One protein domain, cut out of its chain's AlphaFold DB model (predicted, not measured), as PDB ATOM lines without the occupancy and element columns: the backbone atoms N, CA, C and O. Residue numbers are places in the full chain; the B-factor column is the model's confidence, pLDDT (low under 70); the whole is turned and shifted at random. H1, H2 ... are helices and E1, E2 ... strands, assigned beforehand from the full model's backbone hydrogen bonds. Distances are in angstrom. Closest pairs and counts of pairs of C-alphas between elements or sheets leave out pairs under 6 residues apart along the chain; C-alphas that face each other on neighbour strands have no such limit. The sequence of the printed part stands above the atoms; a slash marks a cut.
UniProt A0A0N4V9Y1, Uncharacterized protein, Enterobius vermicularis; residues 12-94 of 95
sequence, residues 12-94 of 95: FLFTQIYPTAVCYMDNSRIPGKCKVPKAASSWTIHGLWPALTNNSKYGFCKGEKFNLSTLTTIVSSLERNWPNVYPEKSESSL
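AT A GLANCE: This is residues 12 to 94 of the 95 residues of an uncharacterized protein of Enterobius vermicularis (UniProt A0A0N4V9Y1). A two-stranded antiparallel ribbon, E1 and E2, has H1 and H3 near one end; from the other end a long loop, residues 52 to 67, swings round to H2. The 83 printed residues include three named helices and two strands, ordered E1, H1, E2, H2, H3: mixed class, under half in named elements. The whole is only just loose, close to compact, radius of gyration of the C-alphas 14.6 A, spanning 37 by 33 by 21 A.

HOW THE PARTS SIT: E1, residues 12 to 17, and E2, residues 44 to 51, are antiparallel; N 13 and O 49, 2.8 A, are within hydrogen-bond range. The closest C-alphas of E2 and H3, residues 75 to 81, are Thr 44 and Asn 81, 4.9 A. H1, residues 19 to 27, and H3 are apart. H2, residues 68 to 71, meets H3 only through their link. In H1 and H3 every O i to N i+4 pair is within range; H2 is too short.

IN THESE COORDINATES: C-alpha 12 begins E1 at (184.807, 165.113, 151.751). E2 is 20.0 A long, E1 16.2 A, H1 11.8 A. H3 ends at (180.420, 163.725, 169.133).

THE WHOLE: The printed part has no cut. Links H1 to E2 and E2 to H2 are long. Residue 57 has pLDDT under 70.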
ATOM      1  N   PHE A  12     185.417 164.565 150.546       93.38
ATOM      2  CA  PHE A  12     184.807 165.113 151.751       93.38
ATOM      3  C   PHE A  12     185.869 165.679 152.685       93.38
ATOM      4  O   PHE A  12     186.867 165.027 152.989       93.38
ATOM      5  N   LEU A  13     185.602 166.871 153.205       94.50
ATOM      6  CA  LEU A  13     186.299 167.422 154.354       94.50
ATOM      7  C   LEU A  13     185.540 167.031 155.615       94.50
ATOM      8  O   LEU A  13     184.456 167.548 155.884       94.50
ATOM      9  N   PHE A  14     186.125 166.129 156.395       97.50
ATOM     10  CA  PHE A  14     185.679 165.872 157.754       97.50
ATOM     11  C   PHE A  14     186.371 166.854 158.698       97.50
ATOM     12  O   PHE A  14     187.568 166.746 158.964       97.50
ATOM     13  N   THR A  15     185.621 167.846 159.169       97.75
ATOM     14  CA  THR A  15     186.141 168.911 160.025       97.75
ATOM     15  C   THR A  15     185.749 168.682 161.474       97.75
ATOM     16  O   THR A  15     184.619 168.304 161.792       97.75
ATOM     17  N   GLN A  16     186.707 168.927 162.359       98.44
ATOM     18  CA  GLN A  16     186.546 168.794 163.797       98.44
ATOM     19  C   GLN A  16     186.964 170.095 164.476       98.44
ATOM     20  O   GLN A  16     187.854 170.800 163.998       98.44
ATOM     21  N   ILE A  17     186.339 170.389 165.608       97.94
ATOM     22  CA  ILE A  17     186.729 171.474 166.507       97.94
ATOM     23  C   ILE A  17     187.189 170.902 167.842       97.94
ATOM     24  O   ILE A  17     186.786 169.811 168.241       97.94
ATOM     25  N   TYR A  18     188.009 171.681 168.540       98.19
ATOM     26  CA  TYR A  18     188.300 171.487 169.952       98.19
ATOM     27  C   TYR A  18     187.395 172.442 170.755       98.19
ATOM     28  O   TYR A  18     187.715 173.636 170.840       98.19
ATOM     29  N   PRO A  19     186.255 171.980 171.315       97.81
ATOM     30  CA  PRO A  19     185.231 172.848 171.908       97.81
ATOM     31  C   PRO A  19     185.766 173.793 172.978       97.81
ATOM     32  O   PRO A  19     185.345 174.944 173.059       97.81
ATOM     33  N   THR A  20     186.735 173.335 173.772       97.81
ATOM     34  CA  THR A  20     187.354 174.137 174.832       97.81
ATOM     35  C   THR A  20     188.031 175.387 174.276       97.81
ATOM     36  O   THR A  20     187.841 176.468 174.828       97.81
ATOM     37  N   ALA A  21     188.774 175.280 173.168       97.75
ATOM     38  CA  ALA A  21     189.403 176.450 172.548       97.75
ATOM     39  C   ALA A  21     188.365 177.385 171.919       97.75
ATOM     40  O   ALA A  21     188.466 178.600 172.082       97.75
ATOM     41  N   VAL A  22     187.345 176.830 171.251       97.19
ATOM     42  CA  VAL A  22     186.253 177.623 170.660       97.19
ATOM     43  C   VAL A  22     185.531 178.423 171.744       97.19
ATOM     44  O   VAL A  22     185.448 179.648 171.654       97.19
ATOM     45  N   CYS A  23     185.089 177.759 172.814       97.75
ATOM     46  CA  CYS A  23     184.382 178.431 173.896       97.75
ATOM     47  C   CYS A  23     185.258 179.407 174.672       97.75
ATOM     48  O   CYS A  23     184.747 180.435 175.107       97.75
ATOM     49  N   TYR A  24     186.554 179.133 174.838       97.75
ATOM     50  CA  TYR A  24     187.475 180.094 175.445       97.75
ATOM     51  C   TYR A  24     187.502 181.411 174.655       97.75
ATOM     52  O   TYR A  24     187.314 182.481 175.232       97.75
ATOM     53  N   MET A  25     187.657 181.328 173.329       97.31
ATOM     54  CA  MET A  25     187.709 182.502 172.452       97.31
ATOM     55  C   MET A  25     186.373 183.247 172.360       97.31
ATOM     56  O   MET A  25     186.352 184.476 172.320       97.31
ATOM     57  N   ASP A  26     185.250 182.531 172.319       96.88
ATOM     58  CA  ASP A  26     183.930 183.169 172.275       96.88
ATOM     59  C   ASP A  26     183.583 183.844 173.609       96.88
ATOM     60  O   ASP A  26     183.108 184.984 173.623       96.88
ATOM     61  N   ASN A  27     183.883 183.186 174.732       97.62
ATOM     62  CA  ASN A  27     183.602 183.722 176.063       97.62
ATOM     63  C   ASN A  27     184.521 184.884 176.451       97.62
ATOM     64  O   ASN A  27     184.116 185.718 177.258       97.62
ATOM     65  N   SER A  28     185.719 184.992 175.860       97.19
ATOM     66  CA  SER A  28     186.585 186.162 176.056       97.19
ATOM     67  C   SER A  28     186.002 187.441 175.442       97.19
ATOM     68  O   SER A  28     186.448 188.536 175.772       97.19
ATOM     69  N   ARG A  29     185.039 187.310 174.519       95.94
ATOM     70  CA  ARG A  29     184.332 188.433 173.888       95.94
ATOM     71  C   ARG A  29     182.972 188.670 174.528       95.94
ATOM     72  O   ARG A  29     182.618 189.813 174.795       95.94
ATOM     73  N   ILE A  30     182.207 187.599 174.735       96.56
ATOM     74  CA  ILE A  30     180.863 187.645 175.315       96.56
ATOM     75  C   ILE A  30     180.776 186.544 176.378       96.56
ATOM     76  O   ILE A  30     180.626 185.372 176.021       96.56
ATOM     77  N   PRO A  31     180.871 186.888 177.673       95.81
ATOM     78  CA  PRO A  31     180.826 185.905 178.748       95.81
ATOM     79  C   PRO A  31     179.576 185.019 178.675       95.81
ATOM     80  O   PRO A  31     178.460 185.515 178.565       95.81
ATOM     81  N   GLY A  32     179.767 183.699 178.741       94.12
ATOM     82  CA  GLY A  32     178.674 182.721 178.755       94.12
ATOM     83  C   GLY A  32     178.054 182.398 177.391       94.12
ATOM     84  O   GLY A  32     177.177 181.539 177.331       94.12
ATOM     85  N   LYS A  33     178.524 183.013 176.298       96.44
ATOM     86  CA  LYS A  33     178.039 182.749 174.934       96.44
ATOM     87  C   LYS A  33     178.215 181.290 174.506       96.44
ATOM     88  O   LYS A  33     177.424 180.789 173.713       96.44
ATOM     89  N   CYS A  34     179.259 180.623 174.992       97.56
ATOM     90  CA  CYS A  34     179.605 179.255 174.631       97.56
ATOM     91  C   CYS A  34     179.801 178.398 175.882       97.56
ATOM     92  O   CYS A  34     180.390 178.834 176.877       97.56
ATOM     93  N   LYS A  35     179.350 177.148 175.825       97.50
ATOM     94  CA  LYS A  35     179.529 176.162 176.886       97.50
ATOM     95  C   LYS A  35     179.841 174.804 176.279       97.50
ATOM     96  O   LYS A  35     179.068 174.288 175.483       97.50
ATOM     97  N   VAL A  36     180.940 174.194 176.714       97.31
ATOM     98  CA  VAL A  36     181.272 172.815 176.339       97.31
ATOM     99  C   VAL A  36     180.356 171.858 177.110       97.31
ATOM    100  O   VAL A  36     180.366 171.891 178.349       97.31
ATOM    101  N   PRO A  37     179.558 171.005 176.440       95.62
ATOM    102  CA  PRO A  37     178.734 170.026 177.140       95.62
ATOM    103  C   PRO A  37     179.592 169.013 177.896       95.62
ATOM    104  O   PRO A  37     180.605 168.536 177.395       95.62
ATOM    105  N   LYS A  38     179.166 168.635 179.106       94.69
ATOM    106  CA  LYS A  38     179.941 167.734 179.980       94.69
ATOM    107  C   LYS A  38     180.195 166.359 179.350       94.69
ATOM    108  O   LYS A  38     181.199 165.726 179.654       94.69
ATOM    109  N   ALA A  39     179.271 165.891 178.515       93.88
ATOM    110  CA  ALA A  39     179.368 164.598 177.848       93.88
ATOM    111  C   ALA A  39     180.162 164.642 176.532       93.88
ATOM    112  O   ALA A  39     180.390 163.579 175.957       93.88
ATOM    113  N   ALA A  40     180.561 165.830 176.060       96.00
ATOM    114  CA  ALA A  40     181.224 165.999 174.776       96.00
ATOM    115  C   ALA A  40     182.602 165.326 174.743       96.00
ATOM    116  O   ALA A  40     183.359 165.356 175.718       96.00
ATOM    117  N   SER A  41     182.939 164.752 173.592       96.31
ATOM    118  CA  SER A  41     184.296 164.304 173.277       96.31
ATOM    119  C   SER A  41     185.270 165.492 173.221       96.31
ATOM    120  O   SER A  41     184.868 166.631 172.985       96.31
ATOM    121  N   SER A  42     186.572 165.245 173.422       96.31
ATOM    122  CA  SER A  42     187.586 166.315 173.377       96.31
ATOM    123  C   SER A  42     187.653 166.996 172.011       96.31
ATOM    124  O   SER A  42     187.775 168.213 171.945       96.31
ATOM    125  N   TRP A  43     187.543 166.217 170.938       98.31
ATOM    126  CA  TRP A  43     187.323 166.717 169.587       98.31
ATOM    127  C   TRP A  43     185.909 166.354 169.169       98.31
ATOM    128  O   TRP A  43     185.481 165.213 169.358       98.31
ATOM    129  N   THR A  44     185.189 167.327 168.625       98.44
ATOM    130  CA  THR A  44     183.825 167.134 168.144       98.44
ATOM    131  C   THR A  44     183.733 167.491 166.678       98.44
ATOM    132  O   THR A  44     184.479 168.330 166.172       98.44
ATOM    133  N   ILE A  45     182.796 166.859 165.993       98.62
ATOM    134  CA  ILE A  45     182.474 167.138 164.609       98.62
ATOM    135  C   ILE A  45     181.991 168.584 164.513       98.62
ATOM    136  O   ILE A  45     181.206 169.064 165.330       98.62
ATOM    137  N   HIS A  46     182.518 169.277 163.516       97.25
ATOM    138  CA  HIS A  46     182.042 170.584 163.102       97.25
ATOM    139  C   HIS A  46     181.189 170.452 161.842       97.25
ATOM    140  O   HIS A  46     180.105 171.024 161.760       97.25
ATOM    141  N   GLY A  47     181.647 169.638 160.891       96.88
ATOM    142  CA  GLY A  47     180.931 169.386 159.654       96.88
ATOM    143  C   GLY A  47     181.591 168.338 158.773       96.88
ATOM    144  O   GLY A  47     182.807 168.144 158.816       96.88
ATOM    145  N   LEU A  48     180.774 167.701 157.939       95.25
ATOM    146  CA  LEU A  48     181.214 166.897 156.808       95.25
ATOM    147  C   LEU A  48     180.836 167.644 155.530       95.25
ATOM    148  O   LEU A  48     179.654 167.800 155.230       95.25
ATOM    149  N   TRP A  49     181.828 168.142 154.802       91.69
ATOM    150  CA  TRP A  49     181.589 169.051 153.682       91.69
ATOM    151  C   TRP A  49     182.061 168.442 152.363       91.69
ATOM    152  O   TRP A  49     183.243 168.109 152.250       91.69
ATOM    153  N   PRO A  50     181.182 168.314 151.354       90.88
ATOM    154  CA  PRO A  50     181.608 168.043 149.988       90.88
ATOM    155  C   PRO A  50     182.497 169.183 149.481       90.88
ATOM    156  O   PRO A  50     182.166 170.358 149.660       90.88
ATOM    157  N   ALA A  51     183.608 168.849 148.833       88.88
ATOM    158  CA  ALA A  51     184.563 169.822 148.318       88.88
ATOM    159  C   ALA A  51     185.041 169.458 146.907       88.88
ATOM    160  O   ALA A  51     185.052 168.290 146.514       88.88
ATOM    161  N   LEU A  52     185.450 170.480 146.149       87.50
ATOM    162  CA  LEU A  52     186.139 170.318 144.871       87.50
ATOM    163  C   LEU A  52     187.612 170.688 144.993       87.50
ATOM    164  O   LEU A  52     187.991 171.607 145.718       87.50
ATOM    165  N   THR A  53     188.436 170.023 144.195       87.94
ATOM    166  CA  THR A  53     189.882 170.258 144.081       87.94
ATOM    167  C   THR A  53     190.187 171.665 143.571       87.94
ATOM    168  O   THR A  53     191.214 172.247 143.905       87.94
ATOM    169  N   ASN A  54     189.271 172.253 142.797       84.88
ATOM    170  CA  ASN A  54     189.387 173.626 142.306       84.88
ATOM    171  C   ASN A  54     188.946 174.696 143.331       84.88
ATOM    172  O   ASN A  54     188.850 175.867 142.968       84.88
ATOM    173  N   ASN A  55     188.649 174.311 144.579       74.62
ATOM    174  CA  ASN A  55     188.183 175.179 145.668       74.62
ATOM    175  C   ASN A  55     186.894 175.971 145.377       74.62
ATOM    176  O   ASN A  55     186.601 176.962 146.053       74.62
ATOM    177  N   SER A  56     186.098 175.545 144.393       78.81
ATOM    178  CA  SER A  56     184.772 176.123 144.176       78.81
ATOM    179  C   SER A  56     183.871 175.813 145.370       78.81
ATOM    180  O   SER A  56     183.849 174.692 145.879       78.81
ATOM    181  N   LYS A  57     183.128 176.822 145.829       67.62
ATOM    182  CA  LYS A  57     182.202 176.681 146.954       67.62
ATOM    183  C   LYS A  57     180.876 176.102 146.466       67.62
ATOM    184  O   LYS A  57     180.267 176.662 145.558       67.62
ATOM    185  N   TYR A  58     180.404 175.052 147.130       71.44
ATOM    186  CA  TYR A  58     179.057 174.509 146.968       71.44
ATOM    187  C   TYR A  58     178.350 174.536 148.316       71.44
ATOM    188  O   TYR A  58     178.956 174.305 149.359       71.44
ATOM    189  N   GLY A  59     177.063 174.847 148.292       76.88
ATOM    190  CA  GLY A  59     176.209 174.870 149.467       76.88
ATOM    191  C   GLY A  59     174.755 174.980 149.036       76.88
ATOM    192  O   GLY A  59     174.474 175.404 147.915       76.88
ATOM    193  N   PHE A  60     173.839 174.590 149.922       83.62
ATOM    194  CA  PHE A  60     172.393 174.694 149.696       83.62
ATOM    195  C   PHE A  60     171.909 174.011 148.400       83.62
ATOM    196  O   PHE A  60     171.035 174.526 147.700       83.62
ATOM    197  N   CYS A  61     172.476 172.846 148.068       83.69
ATOM    198  CA  CYS A  61     171.967 171.998 146.992       83.69
ATOM    199  C   CYS A  61     170.482 171.673 147.226       83.69
ATOM    200  O   CYS A  61     170.032 171.544 148.365       83.69
ATOM    201  N   LYS A  62     169.707 171.520 146.145       83.69
ATOM    202  CA  LYS A  62     168.307 171.088 146.253       83.69
ATOM    203  C   LYS A  62     168.258 169.654 146.785       83.69
ATOM    204  O   LYS A  62     169.001 168.803 146.309       83.69
ATOM    205  N   GLY A  63     167.364 169.394 147.732       84.06
ATOM    206  CA  GLY A  63     167.211 168.087 148.361       84.06
ATOM    207  C   GLY A  63     166.059 168.069 149.358       84.06
ATOM    208  O   GLY A  63     165.257 169.008 149.418       84.06
ATOM    209  N   GLU A  64     165.977 166.990 150.130       89.44
ATOM    210  CA  GLU A  64     165.006 166.864 151.212       89.44
ATOM    211  C   GLU A  64     165.274 167.895 152.314       89.44
ATOM    212  O   GLU A  64     166.416 168.273 152.586       89.44
ATOM    213  N   LYS A  65     164.205 168.365 152.960       92.19
ATOM    214  CA  LYS A  65     164.340 169.220 154.139       92.19
ATOM    215  C   LYS A  65     164.828 168.377 155.312       92.19
ATOM    216  O   LYS A  65     164.357 167.258 155.500       92.19
ATOM    217  N   PHE A  66     165.710 168.951 156.124       94.00
ATOM    218  CA  PHE A  66     166.156 168.328 157.365       94.00
ATOM    219  C   PHE A  66     164.960 167.936 158.244       94.00
ATOM    220  O   PHE A  66     164.051 168.739 158.472       94.00
ATOM    221  N   ASN A  67     164.975 166.701 158.742       95.00
ATOM    222  CA  ASN A  67     163.944 166.164 159.615       95.00
ATOM    223  C   ASN A  67     164.594 165.469 160.814       95.00
ATOM    224  O   ASN A  67     165.055 164.339 160.708       95.00
ATOM    225  N   LEU A  68     164.558 166.123 161.975       94.44
ATOM    226  CA  LEU A  68     165.158 165.620 163.213       94.44
ATOM    227  C   LEU A  68     164.652 164.222 163.619       94.44
ATOM    228  O   LEU A  68     165.393 163.453 164.229       94.44
ATOM    229  N   SER A  69     163.410 163.864 163.269       95.69
ATOM    230  CA  SER A  69     162.832 162.562 163.637       95.69
ATOM    231  C   SER A  69     163.560 161.365 163.009       95.69
ATOM    232  O   SER A  69     163.505 160.262 163.555       95.69
ATOM    233  N   THR A  70     164.303 161.574 161.917       96.19
ATOM    234  CA  THR A  70     165.087 160.514 161.265       96.19
ATOM    235  C   THR A  70     166.373 160.177 162.023       96.19
ATOM    236  O   THR A  70     166.960 159.126 161.784       96.19
ATOM    237  N   LEU A  71     166.794 161.028 162.966       96.19
ATOM    238  CA  LEU A  71     168.040 160.866 163.721       96.19
ATOM    239  C   LEU A  71     167.854 160.153 165.063       96.19
ATOM    240  O   LEU A  71     168.833 159.960 165.779       96.19
ATOM    241  N   THR A  72     166.625 159.765 165.421       95.88
ATOM    242  CA  THR A  72     166.262 159.231 166.752       95.88
ATOM    243  C   THR A  72     167.180 158.116 167.255       95.88
ATOM    244  O   THR A  72     167.480 158.067 168.444       95.88
ATOM    245  N   THR A  73     167.688 157.262 166.365       97.75
ATOM    246  CA  THR A  73     168.591 156.151 166.710       97.75
ATOM    247  C   THR A  73     170.031 156.577 167.008       97.75
ATOM    248  O   THR A  73     170.782 155.797 167.591       97.75
ATOM    249  N   ILE A  74     170.431 157.795 166.628       97.44
ATOM    250  CA  ILE A  74     171.806 158.297 166.757       97.44
ATOM    251  C   ILE A  74     171.930 159.591 167.572       97.44
ATOM    252  O   ILE A  74     173.056 160.039 167.785       97.44
ATOM    253  N   VAL A  75     170.828 160.176 168.064       96.19
ATOM    254  CA  VAL A  75     170.839 161.448 168.823       96.19
ATOM    255  C   VAL A  75     171.872 161.432 169.948       96.19
ATOM    256  O   VAL A  75     172.703 162.329 170.016       96.19
ATOM    257  N   SER A  76     171.914 160.384 170.774       95.69
ATOM    258  CA  SER A  76     172.876 160.313 171.885       95.69
ATOM    259  C   SER A  76     174.340 160.293 171.424       95.69
ATOM    260  O   SER A  76     175.229 160.782 172.123       95.69
ATOM    261  N   SER A  77     174.615 159.744 170.236       97.69
ATOM    262  CA  SER A  77     175.947 159.793 169.625       97.69
ATOM    263  C   SER A  77     176.265 161.187 169.085       97.69
ATOM    264  O   SER A  77     177.414 161.619 169.190       97.69
ATOM    265  N   LEU A  78     175.268 161.893 168.543       97.31
ATOM    266  CA  LEU A  78     175.406 163.271 168.071       97.31
ATOM    267  C   LEU A  78     175.631 164.242 169.236       97.31
ATOM    268  O   LEU A  78     176.567 165.023 169.181       97.31
ATOM    269  N   GLU A  79     174.899 164.129 170.340       95.88
ATOM    270  CA  GLU A  79     175.109 164.966 171.537       95.88
ATOM    271  C   GLU A  79     176.521 164.815 172.133       95.88
ATOM    272  O   GLU A  79     177.064 165.738 172.738       95.88
ATOM    273  N   ARG A  80     177.149 163.644 171.967       97.50
ATOM    274  CA  ARG A  80     178.523 163.393 172.427       97.50
ATOM    275  C   ARG A  80     179.575 163.869 171.430       97.50
ATOM    276  O   ARG A  80     180.588 164.440 171.832       97.50
ATOM    277  N   ASN A  81     179.375 163.580 170.147       98.19
ATOM    278  CA  ASN A  81     180.420 163.725 169.133       98.19
ATOM    279  C   ASN A  81     180.217 164.923 168.206       98.19
ATOM    280  O   ASN A  81     181.188 165.371 167.620       98.19
ATOM    281  N   TRP A  82     179.008 165.460 168.092       98.00
ATOM    282  CA  TRP A  82     178.648 166.645 167.306       98.00
ATOM    283  C   TRP A  82     177.740 167.623 168.094       98.00
ATOM    284  O   TRP A  82     176.721 168.066 167.564       98.00
ATOM    285  N   PRO A  83     178.049 167.954 169.364       97.38
ATOM    286  CA  PRO A  83     177.205 168.827 170.173       97.38
ATOM    287  C   PRO A  83     177.161 170.265 169.671       97.38
ATOM    288  O   PRO A  83     178.178 170.816 169.230       97.38
ATOM    289  N   ASN A  84     176.034 170.930 169.911       97.00
ATOM    290  CA  ASN A  84     175.989 172.382 169.878       97.00
ATOM    291  C   ASN A  84     176.625 172.988 171.142       97.00
ATOM    292  O   ASN A  84     176.200 172.755 172.271       97.00
ATOM    293  N   VAL A  85     177.667 173.799 170.951       97.25
ATOM    294  CA  VAL A  85     178.373 174.485 172.047       97.25
ATOM    295  C   VAL A  85     177.758 175.846 172.394       97.25
ATOM    296  O   VAL A  85     178.221 176.516 173.317       97.25
ATOM    297  N   TYR A  86     176.716 176.268 171.673       97.00
ATOM    298  CA  TYR A  86     176.003 177.525 171.890       97.00
ATOM    299  C   TYR A  86     174.647 177.252 172.558       97.00
ATOM    300  O   TYR A  86     173.703 176.861 171.878       97.00
ATOM    301  N   PRO A  87     174.505 177.480 173.876       92.81
ATOM    302  CA  PRO A  87     173.330 177.048 174.640       92.81
ATOM    303  C   PRO A  87     172.016 177.742 174.243       92.81
ATOM    304  O   PRO A  87     170.945 177.234 174.551       92.81
ATOM    305  N   GLU A  88     172.077 178.887 173.557       94.12
ATOM    306  CA  GLU A  88     170.894 179.593 173.030       94.12
ATOM    307  C   GLU A  88     170.424 179.056 171.665       94.12
ATOM    308  O   GLU A  88     169.484 179.582 171.064       94.12
ATOM    309  N   LYS A  89     171.098 178.036 171.128       94.69
ATOM    310  CA  LYS A  89     170.806 177.420 169.834       94.69
ATOM    311  C   LYS A  89     170.344 175.982 170.045       94.69
ATOM    312  O   LYS A  89     170.852 175.279 170.911       94.69
ATOM    313  N   SER A  90     169.386 175.530 169.238       94.19
ATOM    314  CA  SER A  90     168.974 174.126 169.256       94.19
ATOM    315  C   SER A  90     170.054 173.238 168.635       94.19
ATOM    316  O   SER A  90     170.780 173.667 167.735       94.19
ATOM    317  N   GLU A  91     170.122 171.973 169.047       91.88
ATOM    318  CA  GLU A  91     170.989 170.968 168.411       91.88
ATOM    319  C   GLU A  91     170.736 170.877 166.894       91.88
ATOM    320  O   GLU A  91     171.659 170.938 166.087       91.88
ATOM    321  N   SER A  92     169.461 170.901 166.492       92.44
ATOM    322  CA  SER A  92     169.013 170.875 165.091       92.44
ATOM    323  C   SER A  92     169.388 172.103 164.255       92.44
ATOM    324  O   SER A  92     168.995 172.189 163.100       92.44
ATOM    325  N   SER A  93     169.991 173.130 164.857       93.38
ATOM    326  CA  SER A  93     170.523 174.274 164.106       93.38
ATOM    327  C   SER A  93     171.984 174.073 163.698       93.38
ATOM    328  O   SER A  93     172.492 174.837 162.879       93.38
ATOM    329  N   LEU A  94     172.647 173.067 164.282       95.12
ATOM    330  CA  LEU A  94     173.989 172.621 163.921       95.12
ATOM    331  C   LEU A  94     173.948 171.404 162.989       95.12
ATOM    332  O   LEU A  94     174.717 171.366 162.030       95.12
TER     333      LEU A  94